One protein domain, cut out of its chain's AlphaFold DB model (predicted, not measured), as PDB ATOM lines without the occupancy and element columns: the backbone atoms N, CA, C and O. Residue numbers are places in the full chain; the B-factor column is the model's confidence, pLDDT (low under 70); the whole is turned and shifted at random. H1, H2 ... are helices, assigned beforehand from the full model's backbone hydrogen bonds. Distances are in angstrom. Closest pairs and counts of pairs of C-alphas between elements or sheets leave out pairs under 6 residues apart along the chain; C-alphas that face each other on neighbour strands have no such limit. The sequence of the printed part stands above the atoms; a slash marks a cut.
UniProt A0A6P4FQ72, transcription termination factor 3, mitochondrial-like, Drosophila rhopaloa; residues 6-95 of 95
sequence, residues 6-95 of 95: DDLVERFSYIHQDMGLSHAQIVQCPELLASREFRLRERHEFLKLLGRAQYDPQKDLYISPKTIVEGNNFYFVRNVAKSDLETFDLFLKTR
ATOM      1  N   ASP A   6     115.210 151.906 224.456       95.06
ATOM      2  CA  ASP A   6     115.959 152.164 225.689       95.06
ATOM      3  C   ASP A   6     117.443 151.795 225.529       95.06
ATOM      4  O   ASP A   6     118.311 152.618 225.822       95.06
ATOM      5  N   ASP A   7     117.748 150.631 224.940       93.31
ATOM      6  CA  ASP A   7     119.127 150.200 224.652       93.31
ATOM      7  C   ASP A   7     119.823 151.186 223.694       93.31
ATOM      8  O   ASP A   7     121.032 151.417 223.771       93.31
ATOM      9  N   LEU A   8     119.072 151.762 222.748       95.06
ATOM     10  CA  LEU A   8     119.599 152.757 221.816       95.06
ATOM     11  C   LEU A   8     119.946 154.065 222.533       95.06
ATOM     12  O   LEU A   8     121.003 154.640 222.261       95.06
ATOM     13  N   VAL A   9     119.078 154.530 223.435       96.06
ATOM     14  CA  VAL A   9     119.304 155.740 224.238       96.06
ATOM     15  C   VAL A   9     120.483 155.550 225.188       96.06
ATOM     16  O   VAL A   9     121.325 156.446 225.296       96.06
ATOM     17  N   GLU A  10     120.599 154.388 225.832       95.56
ATOM     18  CA  GLU A  10     121.738 154.069 226.694       95.56
ATOM     19  C   GLU A  10     123.043 154.063 225.893       95.56
ATOM     20  O   GLU A  10     124.015 154.727 226.262       95.56
ATOM     21  N   ARG A  11     123.054 153.395 224.736       96.00
ATOM     22  CA  ARG A  11     124.234 153.351 223.871       96.00
ATOM     23  C   ARG A  11     124.624 154.729 223.358       96.00
ATOM     24  O   ARG A  11     125.807 155.062 223.358       96.00
ATOM     25  N   PHE A  12     123.652 155.532 222.932       97.19
ATOM     26  CA  PHE A  12     123.898 156.917 222.542       97.19
ATOM     27  C   PHE A  12     124.520 157.712 223.696       97.19
ATOM     28  O   PHE A  12     125.506 158.418 223.486       97.19
ATOM     29  N   SER A  13     123.988 157.554 224.910       97.69
ATOM     30  CA  SER A  13     124.500 158.224 226.106       97.69
ATOM     31  C   SER A  13     125.949 157.831 226.383       97.69
ATOM     32  O   SER A  13     126.779 158.719 226.540       97.69
ATOM     33  N   TYR A  14     126.288 156.540 226.318       97.75
ATOM     34  CA  TYR A  14     127.668 156.069 226.482       97.75
ATOM     35  C   TYR A  14     128.615 156.636 225.411       97.75
ATOM     36  O   TYR A  14     129.692 157.150 225.706       97.75
ATOM     37  N   ILE A  15     128.207 156.596 224.141       97.94
ATOM     38  CA  ILE A  15     129.001 157.130 223.024       97.94
ATOM     39  C   ILE A  15     129.245 158.638 223.195       97.94
ATOM     40  O   ILE A  15     130.349 159.126 222.949       97.94
ATOM     41  N   HIS A  16     128.232 159.394 223.609       98.12
ATOM     42  CA  HIS A  16     128.366 160.838 223.748       98.12
ATOM     43  C   HIS A  16     129.134 161.239 225.015       98.12
ATOM     44  O   HIS A  16     130.038 162.071 224.947       98.12
ATOM     45  N   GLN A  17     128.781 160.655 226.159       97.75
ATOM     46  CA  GLN A  17     129.253 161.085 227.476       97.75
ATOM     47  C   GLN A  17     130.562 160.396 227.868       97.75
ATOM     48  O   GLN A  17     131.511 161.076 228.249       97.75
ATOM     49  N   ASP A  18     130.647 159.070 227.728       97.12
ATOM     50  CA  ASP A  18     131.828 158.305 228.140       97.12
ATOM     51  C   ASP A  18     132.926 158.312 227.074       97.12
ATOM     52  O   ASP A  18     134.099 158.520 227.396       97.12
ATOM     53  N   MET A  19     132.564 158.136 225.795       97.50
ATOM     54  CA  MET A  19     133.542 158.215 224.700       97.50
ATOM     55  C   MET A  19     133.853 159.658 224.279       97.50
ATOM     56  O   MET A  19     134.834 159.880 223.570       97.50
ATOM     57  N   GLY A  20     133.038 160.635 224.688       97.19
ATOM     58  CA  GLY A  20     133.244 162.053 224.378       97.19
ATOM     59  C   GLY A  20     132.997 162.426 222.912       97.19
ATOM     60  O   GLY A  20     133.529 163.433 222.442       97.19
ATOM     61  N   LEU A  21     132.233 161.625 222.161       97.94
ATOM     62  CA  LEU A  21     131.952 161.904 220.752       97.94
ATOM     63  C   LEU A  21     130.862 162.965 220.605       97.94
ATOM     64  O   LEU A  21     129.795 162.887 221.212       97.94
ATOM     65  N   SER A  22     131.103 163.958 219.750       97.19
ATOM     66  CA  SER A  22     130.087 164.956 219.406       97.19
ATOM     67  C   SER A  22     128.954 164.341 218.580       97.19
ATOM     68  O   SER A  22     129.139 163.352 217.872       97.19
ATOM     69  N   HIS A  23     127.781 164.979 218.588       97.69
ATOM     70  CA  HIS A  23     126.638 164.509 217.797       97.69
ATOM     71  C   HIS A  23     126.972 164.434 216.295       97.69
ATOM     72  O   HIS A  23     126.567 163.492 215.622       97.69
ATOM     73  N   ALA A  24     127.772 165.375 215.778       96.69
ATOM     74  CA  ALA A  24     128.220 165.366 214.386       96.69
ATOM     75  C   ALA A  24     129.090 164.139 214.058       96.69
ATOM     76  O   ALA A  24     128.892 163.510 213.021       96.69
ATOM     77  N   GLN A  25     130.010 163.760 214.951       96.38
ATOM     78  CA  GLN A  25     130.827 162.553 214.779       96.38
ATOM     79  C   GLN A  25     129.976 161.278 214.829       96.38
ATOM     80  O   GLN A  25     130.213 160.355 214.054       96.38
ATOM     81  N   ILE A  26     128.960 161.236 215.697       97.56
ATOM     82  CA  ILE A  26     128.029 160.101 215.784       97.56
ATOM     83  C   ILE A  26     127.220 159.968 214.487       97.56
ATOM     84  O   ILE A  26     127.088 158.869 213.958       97.56
ATOM     85  N   VAL A  27     126.738 161.081 213.922       96.88
ATOM     86  CA  VAL A  27     126.028 161.092 212.629       96.88
ATOM     87  C   VAL A  27     126.924 160.619 211.479       96.88
ATOM     88  O   VAL A  27     126.441 159.958 210.564       96.88
ATOM     89  N   GLN A  28     128.224 160.916 211.522       95.94
ATOM     90  CA  GLN A  28     129.193 160.447 210.524       95.94
ATOM     91  C   GLN A  28     129.537 158.954 210.655       95.94
ATOM     92  O   GLN A  28     130.050 158.373 209.702       95.94
ATOM     93  N   CYS A  29     129.270 158.336 211.809       95.44
ATOM     94  CA  CYS A  29     129.521 156.917 212.059       95.44
ATOM     95  C   CYS A  29     128.336 156.260 212.793       95.44
ATOM     96  O   CYS A  29     128.449 155.871 213.964       95.44
ATOM     97  N   PRO A  30     127.176 156.117 212.125       94.69
ATOM     98  CA  PRO A  30     125.977 155.539 212.730       94.69
ATOM     99  C   PRO A  30     126.162 154.064 213.126       94.69
ATOM    100  O   PRO A  30     125.411 153.543 213.950       94.69
ATOM    101  N   GLU A  31     127.181 153.380 212.596       94.50
ATOM    102  CA  GLU A  31     127.526 152.006 212.960       94.50
ATOM    103  C   GLU A  31     127.871 151.855 214.447       94.50
ATOM    104  O   GLU A  31     127.681 150.773 215.000       94.50
ATOM    105  N   LEU A  32     128.310 152.929 215.116       95.38
ATOM    106  CA  LEU A  32     128.489 152.953 216.572       95.38
ATOM    107  C   LEU A  32     127.189 152.582 217.294       95.38
ATOM    108  O   LEU A  32     127.194 151.716 218.170       95.38
ATOM    109  N   LEU A  33     126.066 153.160 216.861       95.12
ATOM    110  CA  LEU A  33     124.741 152.907 217.426       95.12
ATOM    111  C   LEU A  33     124.217 151.513 217.060       95.12
ATOM    112  O   LEU A  33     123.537 150.878 217.862       95.12
ATOM    113  N   ALA A  34     124.568 151.001 215.880       91.69
ATOM    114  CA  ALA A  34     124.149 149.673 215.420       91.69
ATOM    115  C   ALA A  34     125.017 148.515 215.956       91.69
ATOM    116  O   ALA A  34     124.654 147.344 215.810       91.69
ATOM    117  N   SER A  35     126.174 148.815 216.550       91.12
ATOM    118  CA  SER A  35     127.131 147.808 217.012       91.12
ATOM    119  C   SER A  35     126.669 147.063 218.268       91.12
ATOM    120  O   SER A  35     125.794 147.508 219.005       91.12
ATOM    121  N   ARG A  36     127.264 145.894 218.534       89.88
ATOM    122  CA  ARG A  36     127.036 145.192 219.804       89.88
ATOM    123  C   ARG A  36     127.681 145.988 220.930       89.88
ATOM    124  O   ARG A  36     128.880 146.250 220.876       89.88
ATOM    125  N   GLU A  37     126.902 146.296 221.957       91.06
ATOM    126  CA  GLU A  37     127.323 147.185 223.038       91.06
ATOM    127  C   GLU A  37     128.582 146.722 223.768       91.06
ATOM    128  O   GLU A  37     129.513 147.511 223.913       91.06
ATOM    129  N   PHE A  38     128.651 145.441 224.152       92.50
ATOM    130  CA  PHE A  38     129.818 144.906 224.857       92.50
ATOM    131  C   PHE A  38     131.108 145.158 224.067       92.50
ATOM    132  O   PHE A  38     132.071 145.675 224.615       92.50
ATOM    133  N   ARG A  39     131.097 144.925 222.746       93.88
ATOM    134  CA  ARG A  39     132.270 145.126 221.888       93.88
ATOM    135  C   ARG A  39     132.706 146.590 221.876       93.88
ATOM    136  O   ARG A  39     133.901 146.869 221.886       93.88
ATOM    137  N   LEU A  40     131.747 147.510 221.793       95.56
ATOM    138  CA  LEU A  40     132.019 148.944 221.765       95.56
ATOM    139  C   LEU A  40     132.643 149.398 223.092       95.56
ATOM    140  O   LEU A  40     133.695 150.039 223.072       95.56
ATOM    141  N   ARG A  41     132.055 148.986 224.223       96.25
ATOM    142  CA  ARG A  41     132.560 149.292 225.569       96.25
ATOM    143  C   ARG A  41     133.939 148.681 225.805       96.25
ATOM    144  O   ARG A  41     134.874 149.406 226.116       96.25
ATOM    145  N   GLU A  42     134.107 147.381 225.576       97.06
ATOM    146  CA  GLU A  42     135.382 146.668 225.749       97.06
ATOM    147  C   GLU A  42     136.532 147.347 224.998       97.06
ATOM    148  O   GLU A  42     137.611 147.564 225.547       97.06
ATOM    149  N   ARG A  43     136.302 147.721 223.736       97.75
ATOM    150  CA  ARG A  43     137.330 148.338 222.894       97.75
ATOM    151  C   ARG A  43     137.620 149.782 223.285       97.75
ATOM    152  O   ARG A  43     138.789 150.158 223.335       97.75
ATOM    153  N   HIS A  44     136.594 150.584 223.567       98.00
ATOM    154  CA  HIS A  44     136.797 151.947 224.060       98.00
ATOM    155  C   HIS A  44     137.588 151.943 225.370       98.00
ATOM    156  O   HIS A  44     138.603 152.625 225.494       98.00
ATOM    157  N   GLU A  45     137.161 151.126 226.325       97.94
ATOM    158  CA  GLU A  45     137.749 151.052 227.656       97.94
ATOM    159  C   GLU A  45     139.186 150.538 227.624       97.94
ATOM    160  O   GLU A  45     140.041 151.040 228.353       97.94
ATOM    161  N   PHE A  46     139.489 149.598 226.728       98.25
ATOM    162  CA  PHE A  46     140.862 149.165 226.516       98.25
ATOM    163  C   PHE A  46     141.737 150.285 225.943       98.25
ATOM    164  O   PHE A  46     142.850 150.507 226.417       98.25
ATOM    165  N   LEU A  47     141.241 151.058 224.970       98.19
ATOM    166  CA  LEU A  47     141.971 152.235 224.482       98.19
ATOM    167  C   LEU A  47     142.145 153.289 225.575       98.19
ATOM    168  O   LEU A  47     143.197 153.920 225.639       98.19
ATOM    169  N   LYS A  48     141.147 153.475 226.440       97.69
ATOM    170  CA  LYS A  48     141.212 154.397 227.577       97.69
ATOM    171  C   LYS A  48     142.291 153.966 228.569       97.69
ATOM    172  O   LYS A  48     143.110 154.798 228.950       97.69
ATOM    173  N   LEU A  49     142.363 152.672 228.895       97.12
ATOM    174  CA  LEU A  49     143.422 152.088 229.728       97.12
ATOM    175  C   LEU A  49     144.820 152.337 229.140       97.12
ATOM    176  O   LEU A  49     145.748 152.665 229.870       97.12
ATOM    177  N   LEU A  50     144.962 152.218 227.819       97.31
ATOM    178  CA  LEU A  50     146.225 152.450 227.112       97.31
ATOM    179  C   LEU A  50     146.551 153.937 226.884       97.31
ATOM    180  O   LEU A  50     147.573 154.241 226.269       97.31
ATOM    181  N   GLY A  51     145.684 154.870 227.299       96.69
ATOM    182  CA  GLY A  51     145.840 156.300 227.003       96.69
ATOM    183  C   GLY A  51     145.699 156.645 225.513       96.69
ATOM    184  O   GLY A  51     146.219 157.658 225.055       96.69
ATOM    185  N   ARG A  52     145.018 155.794 224.739       97.00
ATOM    186  CA  ARG A  52     144.843 155.894 223.279       97.00
ATOM    187  C   ARG A  52     143.425 156.265 222.845       97.00
ATOM    188  O   ARG A  52     143.183 156.383 221.649       97.00
ATOM    189  N   ALA A  53     142.480 156.433 223.769       97.62
ATOM    190  CA  ALA A  53     141.113 156.852 223.450       97.62
ATOM    191  C   ALA A  53     141.060 158.343 223.048       97.62
ATOM    192  O   ALA A  53     140.592 159.187 223.807       97.62
ATOM    193  N   GLN A  54     141.579 158.664 221.859       97.38
ATOM    194  CA  GLN A  54     141.580 160.002 221.273       97.38
ATOM    195  C   GLN A  54     140.789 160.003 219.964       97.38
ATOM    196  O   GLN A  54     141.244 159.457 218.964       97.38
ATOM    197  N   TYR A  55     139.614 160.628 219.966       97.25
ATOM    198  CA  TYR A  55     138.704 160.658 218.814       97.25
ATOM    199  C   TYR A  55     138.586 162.035 218.148       97.25
ATOM    200  O   TYR A  55     137.770 162.215 217.247       97.25
ATOM    201  N   ASP A  56     139.366 163.019 218.586       96.31
ATOM    202  CA  ASP A  56     139.439 164.343 217.974       96.31
ATOM    203  C   ASP A  56     140.390 164.304 216.764       96.31
ATOM    204  O   ASP A  56     141.589 164.071 216.948       96.31
ATOM    205  N   PRO A  57     139.901 164.538 215.530       95.88
ATOM    206  CA  PRO A  57     140.735 164.509 214.330       95.88
ATOM    207  C   PRO A  57     141.791 165.622 214.282       95.88
ATOM    208  O   PRO A  57     142.665 165.575 213.422       95.88
ATOM    209  N   GLN A  58     141.716 166.622 215.167       96.81
ATOM    210  CA  GLN A  58     142.696 167.705 215.265       96.81
ATOM    211  C   GLN A  58     143.836 167.406 216.249       96.81
ATOM    212  O   GLN A  58     144.748 168.220 216.386       96.81
ATOM    213  N   LYS A  59     143.792 166.272 216.959       96.50
ATOM    214  CA  LYS A  59     144.803 165.895 217.955       96.50
ATOM    215  C   LYS A  59     145.686 164.759 217.457       96.50
ATOM    216  O   LYS A  59     145.251 163.881 216.711       96.50
ATOM    217  N   ASP A  60     146.927 164.755 217.935       95.75
ATOM    218  CA  ASP A  60     147.850 163.651 217.699       95.75
ATOM    219  C   ASP A  60     147.275 162.329 218.204       95.75
ATOM    220  O   ASP A  60     146.502 162.279 219.165       95.75
ATOM    221  N   LEU A  61     147.694 161.242 217.555       94.31
ATOM    222  CA  LEU A  61     147.228 159.886 217.852       94.31
ATOM    223  C   LEU A  61     145.709 159.715 217.681       94.31
ATOM    224  O   LEU A  61     145.132 158.814 218.288       94.31
ATOM    225  N   TYR A  62     145.079 160.542 216.837       97.31
ATOM    226  CA  TYR A  62     143.683 160.390 216.444       97.31
ATOM    227  C   TYR A  62     143.369 158.954 216.005       97.31
ATOM    228  O   TYR A  62     144.019 158.377 215.127       97.31
ATOM    229  N   ILE A  63     142.312 158.409 216.592       97.19
ATOM    230  CA  ILE A  63     141.697 157.147 216.222       97.19
ATOM    231  C   ILE A  63     140.309 157.455 215.673       97.19
ATOM    232  O   ILE A  63     139.479 158.062 216.344       97.19
ATOM    233  N   SER A  64     140.020 156.991 214.456       96.31
ATOM    234  CA  SER A  64     138.664 157.098 213.918       96.31
ATOM    235  C   SER A  64     137.689 156.257 214.755       96.31
ATOM    236  O   SER A  64     137.955 155.064 214.951       96.31
ATOM    237  N   PRO A  65     136.538 156.807 215.195       95.81
ATOM    238  CA  PRO A  65     135.522 156.058 215.939       95.81
ATOM    239  C   PRO A  65     135.060 154.786 215.227       95.81
ATOM    240  O   PRO A  65     134.775 153.775 215.864       95.81
ATOM    241  N   LYS A  66     135.075 154.797 213.890       95.31
ATOM    242  CA  LYS A  66     134.723 153.646 213.054       95.31
ATOM    243  C   LYS A  66     135.564 152.407 213.374       95.31
ATOM    244  O   LYS A  66     135.053 151.289 213.409       95.31
ATOM    245  N   THR A  67     136.838 152.606 213.719       95.31
ATOM    246  CA  THR A  67     137.759 151.507 214.050       95.31
ATOM    247  C   THR A  67     137.366 150.736 215.315       95.31
ATOM    248  O   THR A  67     137.774 149.587 215.484       95.31
ATOM    249  N   ILE A  68     136.533 151.324 216.185       95.31
ATOM    250  CA  ILE A  68     135.976 150.650 217.365       95.31
ATOM    251  C   ILE A  68     135.039 149.518 216.948       95.31
ATOM    252  O   ILE A  68     135.052 148.453 217.561       95.31
ATOM    253  N   VAL A  69     134.254 149.702 215.890       93.75
ATOM    254  CA  VAL A  69     133.200 148.753 215.496       93.75
ATOM    255  C   VAL A  69     133.594 147.857 214.325       93.75
ATOM    256  O   VAL A  69     132.979 146.808 214.121       93.75
ATOM    257  N   GLU A  70     134.651 148.219 213.600       93.25
ATOM    258  CA  GLU A  70     135.189 147.457 212.475       93.25
ATOM    259  C   GLU A  70     136.140 146.327 212.899       93.25
ATOM    260  O   GLU A  70     136.793 146.361 213.943       93.25
ATOM    261  N   GLY A  71     136.249 145.308 212.045       93.62
ATOM    262  CA  GLY A  71     137.224 144.230 212.201       93.62
ATOM    263  C   GLY A  71     137.008 143.315 213.414       93.62
ATOM    264  O   GLY A  71     136.123 143.488 214.259       93.62
ATOM    265  N   ASN A  72     137.846 142.285 213.501       95.44
ATOM    266  CA  ASN A  72     137.879 141.365 214.638       95.44
ATOM    267  C   ASN A  72     138.832 141.871 215.739       95.44
ATOM    268  O   ASN A  72     139.522 142.876 215.568       95.44
ATOM    269  N   ASN A  73     138.866 141.177 216.881       95.50
ATOM    270  CA  ASN A  73     139.710 141.578 218.012       95.50
ATOM    271  C   ASN A  73     141.197 141.569 217.648       95.50
ATOM    272  O   ASN A  73     141.903 142.495 218.024       95.50
ATOM    273  N   PHE A  74     141.657 140.605 216.843       96.50
ATOM    274  CA  PHE A  74     143.040 140.587 216.360       96.50
ATOM    275  C   PHE A  74     143.393 141.874 215.603       96.50
ATOM    276  O   PHE A  74     144.397 142.517 215.909       96.50
ATOM    277  N   TYR A  75     142.546 142.285 214.654       97.06
ATOM    278  CA  TYR A  75     142.753 143.510 213.891       97.06
ATOM    279  C   TYR A  75     142.746 144.738 214.800       97.06
ATOM    280  O   TYR A  75     143.674 145.540 214.726       97.06
ATOM    281  N   PHE A  76     141.736 144.869 215.664       97.94
ATOM    282  CA  PHE A  76     141.619 145.985 216.599       97.94
ATOM    283  C   PHE A  76     142.860 146.091 217.496       97.94
ATOM    284  O   PHE A  76     143.510 147.132 217.546       97.94
ATOM    285  N   VAL A  77     143.251 144.997 218.143       98.06
ATOM    286  CA  VAL A  77     144.361 144.988 219.096       98.06
ATOM    287  C   VAL A  77     145.689 145.326 218.417       98.06
ATOM    288  O   VAL A  77     146.440 146.171 218.908       98.06
ATOM    289  N   ARG A  78     145.969 144.724 217.256       97.44
ATOM    290  CA  ARG A  78     147.232 144.945 216.539       97.44
ATOM    291  C   ARG A  78     147.292 146.298 215.840       97.44
ATOM    292  O   ARG A  78     148.300 146.995 215.935       97.44
ATOM    293  N   ASN A  79     146.230 146.682 215.140       96.56
ATOM    294  CA  ASN A  79     146.264 147.831 214.237       96.56
ATOM    295  C   ASN A  79     145.761 149.122 214.879       96.56
ATOM    296  O   ASN A  79     146.243 150.185 214.491       96.56
ATOM    297  N   VAL A  80     144.867 149.039 215.865       97.25
ATOM    298  CA  VAL A  80     144.255 150.205 216.522       97.25
ATOM    299  C   VAL A  80     144.874 150.419 217.900       97.25
ATOM    300  O   VAL A  80     145.513 151.442 218.133       97.25
ATOM    301  N   ALA A  81     144.773 149.428 218.788       97.56
ATOM    302  CA  ALA A  81     145.264 149.542 220.162       97.56
ATOM    303  C   ALA A  81     146.797 149.494 220.272       97.56
ATOM    304  O   ALA A  81     147.351 149.933 221.278       97.56
ATOM    305  N   LYS A  82     147.484 148.988 219.237       97.25
ATOM    306  CA  LYS A  82     148.943 148.779 219.214       97.25
ATOM    307  C   LYS A  82     149.425 147.954 220.418       97.25
ATOM    308  O   LYS A  82     150.423 148.290 221.045       97.25
ATOM    309  N   SER A  83     148.688 146.884 220.715       97.69
ATOM    310  CA  SER A  83     148.931 145.949 221.820       97.69
ATOM    311  C   SER A  83     148.995 144.504 221.296       97.69
ATOM    312  O   SER A  83     149.029 144.259 220.084       97.69
ATOM    313  N   ASP A  84     149.034 143.525 222.191       97.62
ATOM    314  CA  ASP A  84     148.877 142.099 221.908       97.62
ATOM    315  C   ASP A  84     147.551 141.532 222.452       97.62
ATOM    316  O   ASP A  84     146.874 142.152 223.277       97.62
ATOM    317  N   LEU A  85     147.154 140.374 221.907       97.44
ATOM    318  CA  LEU A  85     145.884 139.723 222.238       97.44
ATOM    319  C   LEU A  85     145.847 139.203 223.676       97.44
ATOM    320  O   LEU A  85     144.780 139.221 224.269       97.44
ATOM    321  N   GLU A  86     146.978 138.777 224.238       97.75
ATOM    322  CA  GLU A  86     147.032 138.246 225.601       97.75
ATOM    323  C   GLU A  86     146.699 139.343 226.616       97.75
ATOM    324  O   GLU A  86     145.854 139.146 227.487       97.75
ATOM    325  N   THR A  87     147.267 140.538 226.434       97.75
ATOM    326  CA  THR A  87     146.945 141.727 227.232       97.75
ATOM    327  C   THR A  87     145.465 142.105 227.120       97.75
ATOM    328  O   THR A  87     144.830 142.438 228.121       97.75
ATOM    329  N   PHE A  88     144.887 142.038 225.916       98.00
ATOM    330  CA  PHE A  88     143.465 142.329 225.722       98.00
ATOM    331  C   PHE A  88     142.565 141.267 226.371       98.00
ATOM    332  O   PHE A  88     141.622 141.613 227.077       98.00
ATOM    333  N   ASP A  89     142.877 139.984 226.207       97.50
ATOM    334  CA  ASP A  89     142.118 138.886 226.809       97.50
ATOM    335  C   ASP A  89     142.208 138.909 228.343       97.50
ATOM    336  O   ASP A  89     141.229 138.608 229.027       97.50
ATOM    337  N   LEU A  90     143.363 139.291 228.902       97.25
ATOM    338  CA  LEU A  90     143.518 139.511 230.338       97.25
ATOM    339  C   LEU A  90     142.632 140.667 230.812       97.25
ATOM    340  O   LEU A  90     141.908 140.505 231.790       97.25
ATOM    341  N   PHE A  91     142.630 141.792 230.088       96.94
ATOM    342  CA  PHE A  91     141.753 142.928 230.376       96.94
ATOM    343  C   PHE A  91     140.272 142.517 230.421       96.94
ATOM    344  O   PHE A  91     139.571 142.879 231.368       96.94
ATOM    345  N   LEU A  92     139.814 141.710 229.458       96.00
ATOM    346  CA  LEU A  92     138.429 141.223 229.403       96.00
ATOM    347  C   LEU A  92     138.061 140.298 230.570       96.00
ATOM    348  O   LEU A  92     136.909 140.274 230.980       96.00
ATOM    349  N   LYS A  93     139.017 139.534 231.112       94.81
ATOM    350  CA  LYS A  93     138.782 138.632 232.255       94.81
ATOM    351  C   LYS A  93     138.709 139.355 233.596       94.81
ATOM    352  O   LYS A  93     138.209 138.789 234.563       94.81
ATOM    353  N   THR A  94     139.269 140.558 233.679       86.81
ATOM    354  CA  THR A  94     139.345 141.338 234.924       86.81
ATOM    355  C   THR A  94     138.175 142.305 235.121       86.81
ATOM    356  O   THR A  94     138.236 143.144 236.020       86.81
ATOM    357  N   ARG A  95     137.134 142.216 234.287       63.72
ATOM    358  CA  ARG A  95     135.944 143.071 234.322       63.72
ATOM    359  C   ARG A  95     134.659 142.258 234.365       63.72
ATOM    360  O   ARG A  95     134.639 141.160 233.772       63.72
TER     361      ARG A  95
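This is residues 6 to 95 of the 95 residues of the protein "transcription termination factor 3, mitochondrial-like" of Drosophila rhopaloa (UniProt A0A6P4FQ72). Helix H4 runs through the middle with short H5 packed on it, while H1, H2 and H3 gather at one end of the long axis and H6 and H7 at the other. A long loop, residues 50 to 65, swings out to one side between H4 and H5. The printed part has 90 residues with seven named helices, H1 to H7 in order, and no named strand; the class is all helix. It is compact, with a radius of gyration of the C-alphas of 12.6 A, and spans 34 by 32 by 20 A.

Find C-alpha 37 at (127.323, 147.185, 223.038); from there H4 runs 18.1 A to residue 49. H1, residues 6 to 18, starts at (115.959, 152.164, 225.689) and covers 17.2 A. Then come H2, residues 23 to 28, and H3, residues 31 to 34. Beyond H4 look for H5, residues 66 to 69, H6, residues 73 to 80, and H7, residues 85 to 93, which runs 12.3 A to (138.782, 138.632, 232.255).

Residues 39 to 44 of H4 touch H5, closest at C-alphas 43 and 68, 6.1 A. H5, the hub, also touches H3 at C-alphas 32 and 69, 6.4 A, and only just touches H6, with 3 pairs of C-alphas within 8 A, the closest 67 and 80, 7.1 A. H6 touches H7 at C-alphas 77 and 85, 6.3 A, at a steep tilt of 64 degrees, opposite ways. H1 touches H3 at C-alphas 11 and 33, 6.5 A; H2 is close to H1 but not clearly touching, C-alphas 23 and 16 being 7.2 A apart. In H1, H2, H4, H6 and H7 every O i to N i+4 pair is within hydrogen-bond range; H3 and H5 are too short for one.

The C-alphas farthest apart, of Ala 24 and Glu 86, are 34.9 A apart. The printed part has no cut, and the link from H4 to H5 is long. Mean pLDDT of the printed part is 95.8; look for low confidence at residue 95, under 70.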